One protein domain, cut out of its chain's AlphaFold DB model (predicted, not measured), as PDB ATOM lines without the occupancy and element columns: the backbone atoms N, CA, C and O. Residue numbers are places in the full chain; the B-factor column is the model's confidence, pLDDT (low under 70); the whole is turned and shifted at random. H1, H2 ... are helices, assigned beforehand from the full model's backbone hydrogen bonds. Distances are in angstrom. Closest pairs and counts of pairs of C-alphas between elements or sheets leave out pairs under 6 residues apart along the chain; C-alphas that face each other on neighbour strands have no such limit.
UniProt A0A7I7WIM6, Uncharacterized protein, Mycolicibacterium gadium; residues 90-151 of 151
ATOM      1  N   PRO A  90      87.793 103.708  64.042       91.19
ATOM      2  CA  PRO A  90      88.127 102.503  63.295       91.19
ATOM      3  C   PRO A  90      87.711 101.218  64.029       91.19
ATOM      4  O   PRO A  90      87.542 100.183  63.380       91.19
ATOM      5  N   ALA A  91      87.509 101.243  65.354       91.25
ATOM      6  CA  ALA A  91      87.055 100.067  66.095       91.25
ATOM      7  C   ALA A  91      85.653  99.644  65.641       91.25
ATOM      8  O   ALA A  91      85.406  98.465  65.400       91.25
ATOM      9  N   ARG A  92      84.764 100.610  65.393       90.62
ATOM     10  CA  ARG A  92      83.414 100.336  64.883       90.62
ATOM     11  C   ARG A  92      83.431  99.729  63.487       90.62
ATOM     12  O   ARG A  92      82.691  98.787  63.210       90.62
ATOM     13  N   GLY A  93      84.320 100.226  62.625       88.81
ATOM     14  CA  GLY A  93      84.569  99.627  61.315       88.81
ATOM     15  C   GLY A  93      85.019  98.168  61.426       88.81
ATOM     16  O   GLY A  93      84.502  97.313  60.708       88.81
ATOM     17  N   LEU A  94      85.936  97.869  62.353       89.69
ATOM     18  CA  LEU A  94      86.473  96.521  62.560       89.69
ATOM     19  C   LEU A  94      85.411  95.554  63.096       89.69
ATOM     20  O   LEU A  94      85.264  94.450  62.565       89.69
ATOM     21  N   ASP A  95      84.642  95.990  64.092       90.69
ATOM     22  CA  ASP A  95      83.547  95.225  64.684       90.69
ATOM     23  C   ASP A  95      82.494  94.872  63.622       90.69
ATOM     24  O   ASP A  95      82.106  93.708  63.479       90.69
ATOM     25  N   ALA A  96      82.056  95.864  62.839       89.00
ATOM     26  CA  ALA A  96      81.046  95.684  61.799       89.00
ATOM     27  C   ALA A  96      81.546  94.810  60.639       89.00
ATOM     28  O   ALA A  96      80.794  93.957  60.152       89.00
ATOM     29  N   LEU A  97      82.804  94.993  60.218       89.12
ATOM     30  CA  LEU A  97      83.456  94.178  59.194       89.12
ATOM     31  C   LEU A  97      83.444  92.705  59.593       89.12
ATOM     32  O   LEU A  97      82.937  91.879  58.839       89.12
ATOM     33  N   LEU A  98      83.973  92.375  60.774       88.12
ATOM     34  CA  LEU A  98      84.113  90.985  61.205       88.12
ATOM     35  C   LEU A  98      82.776  90.341  61.548       88.12
ATOM     36  O   LEU A  98      82.569  89.180  61.206       88.12
ATOM     37  N   ALA A  99      81.855  91.074  62.180       87.56
ATOM     38  CA  ALA A  99      80.529  90.551  62.493       87.56
ATOM     39  C   ALA A  99      79.743  90.197  61.222       87.56
ATOM     40  O   ALA A  99      79.116  89.142  61.165       87.56
ATOM     41  N   TRP A 100      79.791  91.051  60.196       84.19
ATOM     42  CA  TRP A 100      79.129  90.780  58.920       84.19
ATOM     43  C   TRP A 100      79.849  89.696  58.116       84.19
ATOM     44  O   TRP A 100      79.211  88.774  57.605       84.19
ATOM     45  N   TRP A 101      81.176  89.786  58.021       85.38
ATOM     46  CA  TRP A 101      81.976  88.838  57.258       85.38
ATOM     47  C   TRP A 101      81.880  87.423  57.826       85.38
ATOM     48  O   TRP A 101      81.679  86.500  57.049       85.38
ATOM     49  N   ALA A 102      81.918  87.232  59.149       83.12
ATOM     50  CA  ALA A 102      81.822  85.902  59.758       83.12
ATOM     51  C   ALA A 102      80.502  85.176  59.433       83.12
ATOM     52  O   ALA A 102      80.492  83.955  59.310       83.12
ATOM     53  N   VAL A 103      79.406  85.918  59.236       79.12
ATOM     54  CA  VAL A 103      78.112  85.359  58.802       79.12
ATOM     55  C   VAL A 103      78.139  84.953  57.321       79.12
ATOM     56  O   VAL A 103      77.497  83.981  56.932       79.12
ATOM     57  N   GLY A 104      78.866  85.697  56.481       70.00
ATOM     58  CA  GLY A 104      78.978  85.432  55.042       70.00
ATOM     59  C   GLY A 104      80.078  84.437  54.657       70.00
ATOM     60  O   GLY A 104      79.948  83.756  53.639       70.00
ATOM     61  N   ALA A 105      81.131  84.325  55.470       68.56
ATOM     62  CA  ALA A 105      82.320  83.511  55.221       68.56
ATOM     63  C   ALA A 105      82.003  82.014  55.105       68.56
ATOM     64  O   ALA A 105      82.703  81.288  54.404       68.56
ATOM     65  N   THR A 106      80.912  81.558  55.726       62.19
ATOM     66  CA  THR A 106      80.429  80.175  55.637       62.19
ATOM     67  C   THR A 106      79.785  79.827  54.291       62.19
ATOM     68  O   THR A 106      79.666  78.646  53.979       62.19
ATOM     69  N   PHE A 107      79.359  80.812  53.488       57.06
ATOM     70  CA  PHE A 107      78.574  80.577  52.261       57.06
ATOM     71  C   PHE A 107      79.204  81.135  50.987       57.06
ATOM     72  O   PHE A 107      78.907  80.660  49.895       57.06
ATOM     73  N   ASN A 108      80.084  82.121  51.101       50.62
ATOM     74  CA  ASN A 108      80.925  82.580  50.011       50.62
ATOM     75  C   ASN A 108      82.270  82.927  50.623       50.62
ATOM     76  O   ASN A 108      82.310  83.674  51.597       50.62
ATOM     77  N   ALA A 109      83.353  82.412  50.043       53.25
ATOM     78  CA  ALA A 109      84.727  82.791  50.357       53.25
ATOM     79  C   ALA A 109      84.951  84.276  50.011       53.25
ATOM     80  O   ALA A 109      85.630  84.623  49.046       53.25
ATOM     81  N   TYR A 110      84.297  85.168  50.753       55.94
ATOM     82  CA  TYR A 110      84.420  86.606  50.641       55.94
ATOM     83  C   TYR A 110      85.886  86.900  50.885       55.94
ATOM     84  O   TYR A 110      86.360  86.659  51.994       55.94
ATOM     85  N   ARG A 111      86.574  87.307  49.807       70.56
ATOM     86  CA  ARG A 111      88.021  87.519  49.673       70.56
ATOM     87  C   ARG A 111      88.688  87.723  51.034       70.56
ATOM     88  O   ARG A 111      88.792  88.857  51.498       70.56
ATOM     89  N   ALA A 112      89.110  86.629  51.669       76.75
ATOM     90  CA  ALA A 112      89.701  86.671  53.003       76.75
ATOM     91  C   ALA A 112      90.948  87.570  53.009       76.75
ATOM     92  O   ALA A 112      91.128  88.346  53.940       76.75
ATOM     93  N   ALA A 113      91.680  87.600  51.892       80.50
ATOM     94  CA  ALA A 113      92.711  88.589  51.593       80.50
ATOM     95  C   ALA A 113      92.234  90.056  51.687       80.50
ATOM     96  O   ALA A 113      92.835  90.841  52.408       80.50
ATOM     97  N   ALA A 114      91.127  90.436  51.038       82.50
ATOM     98  CA  ALA A 114      90.638  91.822  51.079       82.50
ATOM     99  C   ALA A 114      90.156  92.228  52.484       82.50
ATOM    100  O   ALA A 114      90.309  93.374  52.903       82.50
ATOM    101  N   VAL A 115      89.593  91.277  53.236       85.56
ATOM    102  CA  VAL A 115      89.222  91.488  54.641       85.56
ATOM    103  C   VAL A 115      90.463  91.609  55.516       85.56
ATOM    104  O   VAL A 115      90.506  92.485  56.374       85.56
ATOM    105  N   ALA A 116      91.491  90.792  55.284       88.56
ATOM    106  CA  ALA A 116      92.773  90.889  55.973       88.56
ATOM    107  C   ALA A 116      93.450  92.251  55.729       88.56
ATOM    108  O   ALA A 116      93.918  92.873  56.684       88.56
ATOM    109  N   ASP A 117      93.421  92.755  54.492       88.44
ATOM    110  CA  ASP A 117      93.937  94.085  54.145       88.44
ATOM    111  C   ASP A 117      93.155  95.197  54.861       88.44
ATOM    112  O   ASP A 117      93.748  96.095  55.464       88.44
ATOM    113  N   MET A 118      91.819  95.112  54.875       88.31
ATOM    114  CA  MET A 118      90.967  96.066  55.594       88.31
ATOM    115  C   MET A 118      91.195  96.024  57.113       88.31
ATOM    116  O   MET A 118      91.223  97.069  57.763       88.31
ATOM    117  N   VAL A 119      91.392  94.834  57.692       90.38
ATOM    118  CA  VAL A 119      91.779  94.678  59.102       90.38
ATOM    119  C   VAL A 119      93.107  95.390  59.353       90.38
ATOM    120  O   VAL A 119      93.210  96.145  60.317       90.38
ATOM    121  N   GLY A 120      94.099  95.209  58.479       90.00
ATOM    122  CA  GLY A 120      95.374  95.924  58.560       90.00
ATOM    123  C   GLY A 120      95.195  97.444  58.556       90.00
ATOM    124  O   GLY A 120      95.761  98.129  59.407       90.00
ATOM    125  N   LEU A 121      94.350  97.960  57.663       89.62
ATOM    126  CA  LEU A 121      94.035  99.384  57.554       89.62
ATOM    127  C   LEU A 121      93.374  99.932  58.827       89.62
ATOM    128  O   LEU A 121      93.844 100.917  59.392       89.62
ATOM    129  N   LEU A 122      92.312  99.289  59.313       89.88
ATOM    130  CA  LEU A 122      91.590  99.730  60.512       89.88
ATOM    131  C   LEU A 122      92.482  99.687  61.756       89.88
ATOM    132  O   LEU A 122      92.429 100.580  62.600       89.88
ATOM    133  N   ARG A 123      93.354  98.681  61.853       90.94
ATOM    134  CA  ARG A 123      94.336  98.575  62.935       90.94
ATOM    135  C   ARG A 123      95.424  99.636  62.850       90.94
ATOM    136  O   ARG A 123      95.763 100.210  63.881       90.94
ATOM    137  N   ALA A 124      95.924  99.940  61.652       88.50
ATOM    138  CA  ALA A 124      96.821 101.076  61.437       88.50
ATOM    139  C   ALA A 124      96.148 102.406  61.823       88.50
ATOM    140  O   ALA A 124      96.812 103.308  62.323       88.50
ATOM    141  N   GLY A 125      94.823 102.487  61.669       85.12
ATOM    142  CA  GLY A 125      93.985 103.576  62.168       85.12
ATOM    143  C   GLY A 125      93.807 103.633  63.690       85.12
ATOM    144  O   GLY A 125      93.301 104.631  64.190       85.12
ATOM    145  N   GLY A 126      94.209 102.597  64.433       87.81
ATOM    146  CA  GLY A 126      94.077 102.514  65.891       87.81
ATOM    147  C   GLY A 126      92.994 101.554  66.401       87.81
ATOM    148  O   GLY A 126      92.749 101.517  67.606       87.81
ATOM    149  N   ALA A 127      92.350 100.757  65.539       89.38
ATOM    150  CA  ALA A 127      91.364  99.771  65.988       89.38
ATOM    151  C   ALA A 127      92.007  98.683  66.865       89.38
ATOM    152  O   ALA A 127      92.901  97.947  66.431       89.38
ATOM    153  N   ALA A 128      91.503  98.532  68.091       88.69
ATOM    154  CA  ALA A 128      91.916  97.462  68.988       88.69
ATOM    155  C   ALA A 128      91.297  96.117  68.570       88.69
ATOM    156  O   ALA A 128      90.109  96.013  68.265       88.69
ATOM    157  N   VAL A 129      92.098  95.051  68.603       89.19
ATOM    158  CA  VAL A 129      91.615  93.695  68.319       89.19
ATOM    159  C   VAL A 129      91.079  93.058  69.596       89.19
ATOM    160  O   VAL A 129      91.826  92.792  70.538       89.19
ATOM    161  N   SER A 130      89.779  92.771  69.618       90.81
ATOM    162  CA  SER A 130      89.118  92.100  70.734       90.81
ATOM    163  C   SER A 130      89.249  90.571  70.659       90.81
ATOM    164  O   SER A 130      89.591  89.986  69.628       90.81
ATOM    165  N   GLN A 131      88.954  89.892  71.771       88.88
ATOM    166  CA  GLN A 131      88.844  88.427  71.810       88.88
ATOM    167  C   GLN A 131      87.754  87.920  70.846       88.88
ATOM    168  O   GLN A 131      87.981  86.960  70.113       88.88
ATOM    169  N   ARG A 132      86.625  88.634  70.762       88.75
ATOM    170  CA  ARG A 132      85.524  88.333  69.838       88.75
ATOM    171  C   ARG A 132      85.978  88.337  68.376       88.75
ATOM    172  O   ARG A 132      85.543  87.493  67.604       88.75
ATOM    173  N   HIS A 133      86.880  89.241  67.990       89.25
ATOM    174  CA  HIS A 133      87.419  89.293  66.622       89.25
ATOM    175  C   HIS A 133      88.167  88.020  66.249       89.25
ATOM    176  O   HIS A 133      87.988  87.485  65.157       89.25
ATOM    177  N   ARG A 134      88.974  87.512  67.183       87.88
ATOM    178  CA  ARG A 134      89.726  86.270  66.997       87.88
ATOM    179  C   ARG A 134      88.797  85.063  66.903       87.88
ATOM    180  O   ARG A 134      89.021  84.200  66.063       87.88
ATOM    181  N   GLU A 135      87.743  85.031  67.713       88.25
ATOM    182  CA  GLU A 135      86.735  83.965  67.674       88.25
ATOM    183  C   GLU A 135      85.964  83.948  66.352       88.25
ATOM    184  O   GLU A 135      85.813  82.884  65.758       88.25
ATOM    185  N   LEU A 136      85.538  85.112  65.855       87.06
ATOM    186  CA  LEU A 136      84.853  85.231  64.565       87.06
ATOM    187  C   LEU A 136      85.747  84.779  63.398       87.06
ATOM    188  O   LEU A 136      85.284  84.049  62.523       87.06
ATOM    189  N   ALA A 137      87.030  85.155  63.403       84.56
ATOM    190  CA  ALA A 137      87.987  84.723  62.383       84.56
ATOM    191  C   ALA A 137      88.257  83.211  62.418       84.56
ATOM    192  O   ALA A 137      88.260  82.572  61.366       84.56
ATOM    193  N   ALA A 138      88.407  82.639  63.616       85.12
ATOM    194  CA  ALA A 138      88.617  81.205  63.796       85.12
ATOM    195  C   ALA A 138      87.390  80.378  63.373       85.12
ATOM    196  O   ALA A 138      87.535  79.351  62.717       85.12
ATOM    197  N   GLN A 139      86.176  80.836  63.704       83.75
ATOM    198  CA  GLN A 139      84.928  80.175  63.294       83.75
ATOM    199  C   GLN A 139      84.737  80.185  61.774       83.75
ATOM    200  O   GLN A 139      84.248  79.210  61.209       83.75
ATOM    201  N   ALA A 140      85.147  81.268  61.115       80.69
ATOM    202  CA  ALA A 140      85.119  81.386  59.663       80.69
ATOM    203  C   ALA A 140      86.229  80.580  58.955       80.69
ATOM    204  O   ALA A 140      86.169  80.407  57.740       80.69
ATOM    205  N   GLY A 141      87.243  80.099  59.686       79.75
ATOM    206  CA  GLY A 141      88.325  79.269  59.150       79.75
ATOM    207  C   GLY A 141      89.280  79.988  58.188       79.75
ATOM    208  O   GLY A 141      89.930  79.327  57.378       79.75
ATOM    209  N   ALA A 142      89.378  81.324  58.240       78.88
ATOM    210  CA  ALA A 142      90.247  82.089  57.342       78.88
ATOM    211  C   ALA A 142      91.579  82.465  58.010       78.88
ATOM    212  O   ALA A 142      91.688  83.464  58.728       78.88
ATOM    213  N   SER A 143      92.622  81.695  57.703       81.88
ATOM    214  CA  SER A 143      93.975  81.867  58.256       81.88
ATOM    215  C   SER A 143      94.599  83.241  57.968       81.88
ATOM    216  O   SER A 143      95.369  83.764  58.778       81.88
ATOM    217  N   GLU A 144      94.252  83.854  56.837       84.31
ATOM    218  CA  GLU A 144      94.714  85.186  56.428       84.31
ATOM    219  C   GLU A 144      94.191  86.272  57.378       84.31
ATOM    220  O   GLU A 144      94.966  87.079  57.895       84.31
ATOM    221  N   VAL A 145      92.887  86.240  57.677       83.50
ATOM    222  CA  VAL A 145      92.232  87.185  58.594       83.50
ATOM    223  C   VAL A 145      92.715  86.956  60.024       83.50
ATOM    224  O   VAL A 145      93.036  87.914  60.726       83.50
ATOM    225  N   GLU A 146      92.865  85.699  60.450       85.50
ATOM    226  CA  GLU A 146      93.469  85.380  61.748       85.50
ATOM    227  C   GLU A 146      94.880  85.956  61.893       85.50
ATOM    228  O   GLU A 146      95.235  86.484  62.949       85.50
ATOM    229  N   THR A 147      95.687  85.871  60.836       87.06
ATOM    230  CA  THR A 147      97.042  86.426  60.827       87.06
ATOM    231  C   THR A 147      97.000  87.951  60.906       87.06
ATOM    232  O   THR A 147      97.728  88.539  61.708       87.06
ATOM    233  N   ALA A 148      96.120  88.597  60.138       86.00
ATOM    234  CA  ALA A 148      95.943  90.047  60.161       86.00
ATOM    235  C   ALA A 148      95.485  90.575  61.530       86.00
ATOM    236  O   ALA A 148      95.843  91.690  61.904       86.00
ATOM    237  N   LEU A 149      94.754  89.776  62.311       85.75
ATOM    238  CA  LEU A 149      94.338  90.125  63.674       85.75
ATOM    239  C   LEU A 149      95.446  89.960  64.728       85.75
ATOM    240  O   LEU A 149      95.327  90.526  65.812       85.75
ATOM    241  N   ARG A 150      96.505  89.190  64.438       83.00
ATOM    242  CA  ARG A 150      97.616  88.908  65.372       83.00
ATOM    243  C   ARG A 150      98.869  89.756  65.147       83.00
ATOM    244  O   ARG A 150      99.691  89.821  66.056       83.00
ATOM    245  N   ARG A 151      99.049  90.296  63.937       67.38
ATOM    246  CA  ARG A 151     100.227  91.104  63.549       67.38
ATOM    247  C   ARG A 151     100.302  92.449  64.250       67.38
ATOM    248  O   ARG A 151     101.289  93.174  64.069       67.38
TER     249      ARG A 151
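Overview. This is residues 90 to 151 of the 151 residues of an uncharacterized protein of Mycolicibacterium gadium (UniProt A0A7I7WIM6). Two helical hairpins, H1 with H2 and H3 with H4, pack face to face as a small bundle of four helices. Their centres make a four-cornered ring in which H1 packs beside H3 and H2 beside H4, while the diagonal pairs stay apart. Look through 62 printed residues and you meet four named helices, H1, H2, H3, H4 in that order, and no named strand: the class is all helix. The whole is compact, with a radius of gyration of the C-alphas of 10.1 A, and elongated, spanning 30 by 18 by 16 A.

Arrangement. Begin with H1, residues 90 to 104, which forms a hairpin with H2, residues 112 to 124: they touch, closest at the C-alphas of Pro 90 and Leu 122, 5.2 A apart, at a shallow tilt of 16 degrees, opposite ways. Next find H3, residues 131 to 140; it touches H1, closest at the C-alphas of Ala 102 and Ala 140, 5.6 A, at a shallow tilt of 28 degrees, the same way. H4, residues 143 to 150, forms a hairpin with H3, a shallow tilt of 7 degrees, opposite ways; their closest C-alphas, of Ala 137 and Glu 146, are 5.6 A apart. H4 also touches H2, the same way at a shallow tilt of 9 degrees, closest at the C-alphas of Ala 116 and Val 145, 4.6 A. H1 and H4 are apart, and so are H2 and H3. Every O i to N i+4 pair is within hydrogen-bond range in H2, H3 and H4; in H1, 10 of 11 are.

Along the chain. Find C-alpha 90 at (88.127, 102.503, 63.295); from there H1 runs 21.1 A to C-alpha 104. H2 runs 18.1 A from C-alpha 112 to C-alpha 124, and H3 14.5 A from C-alpha 131 to C-alpha 140. H4 runs 10.7 A and ends at C-alpha 150, (97.616, 88.908, 65.372).

Size, cuts and confidence. The two C-alphas farthest apart, of Phe 107 and Gly 126, are 30.1 A apart. The printed part has no cut; the link from H3 to H4 is tight and the other two are short. Confidence is under 70 at residues 105 to 110 and at Arg 151, the chain's last residue.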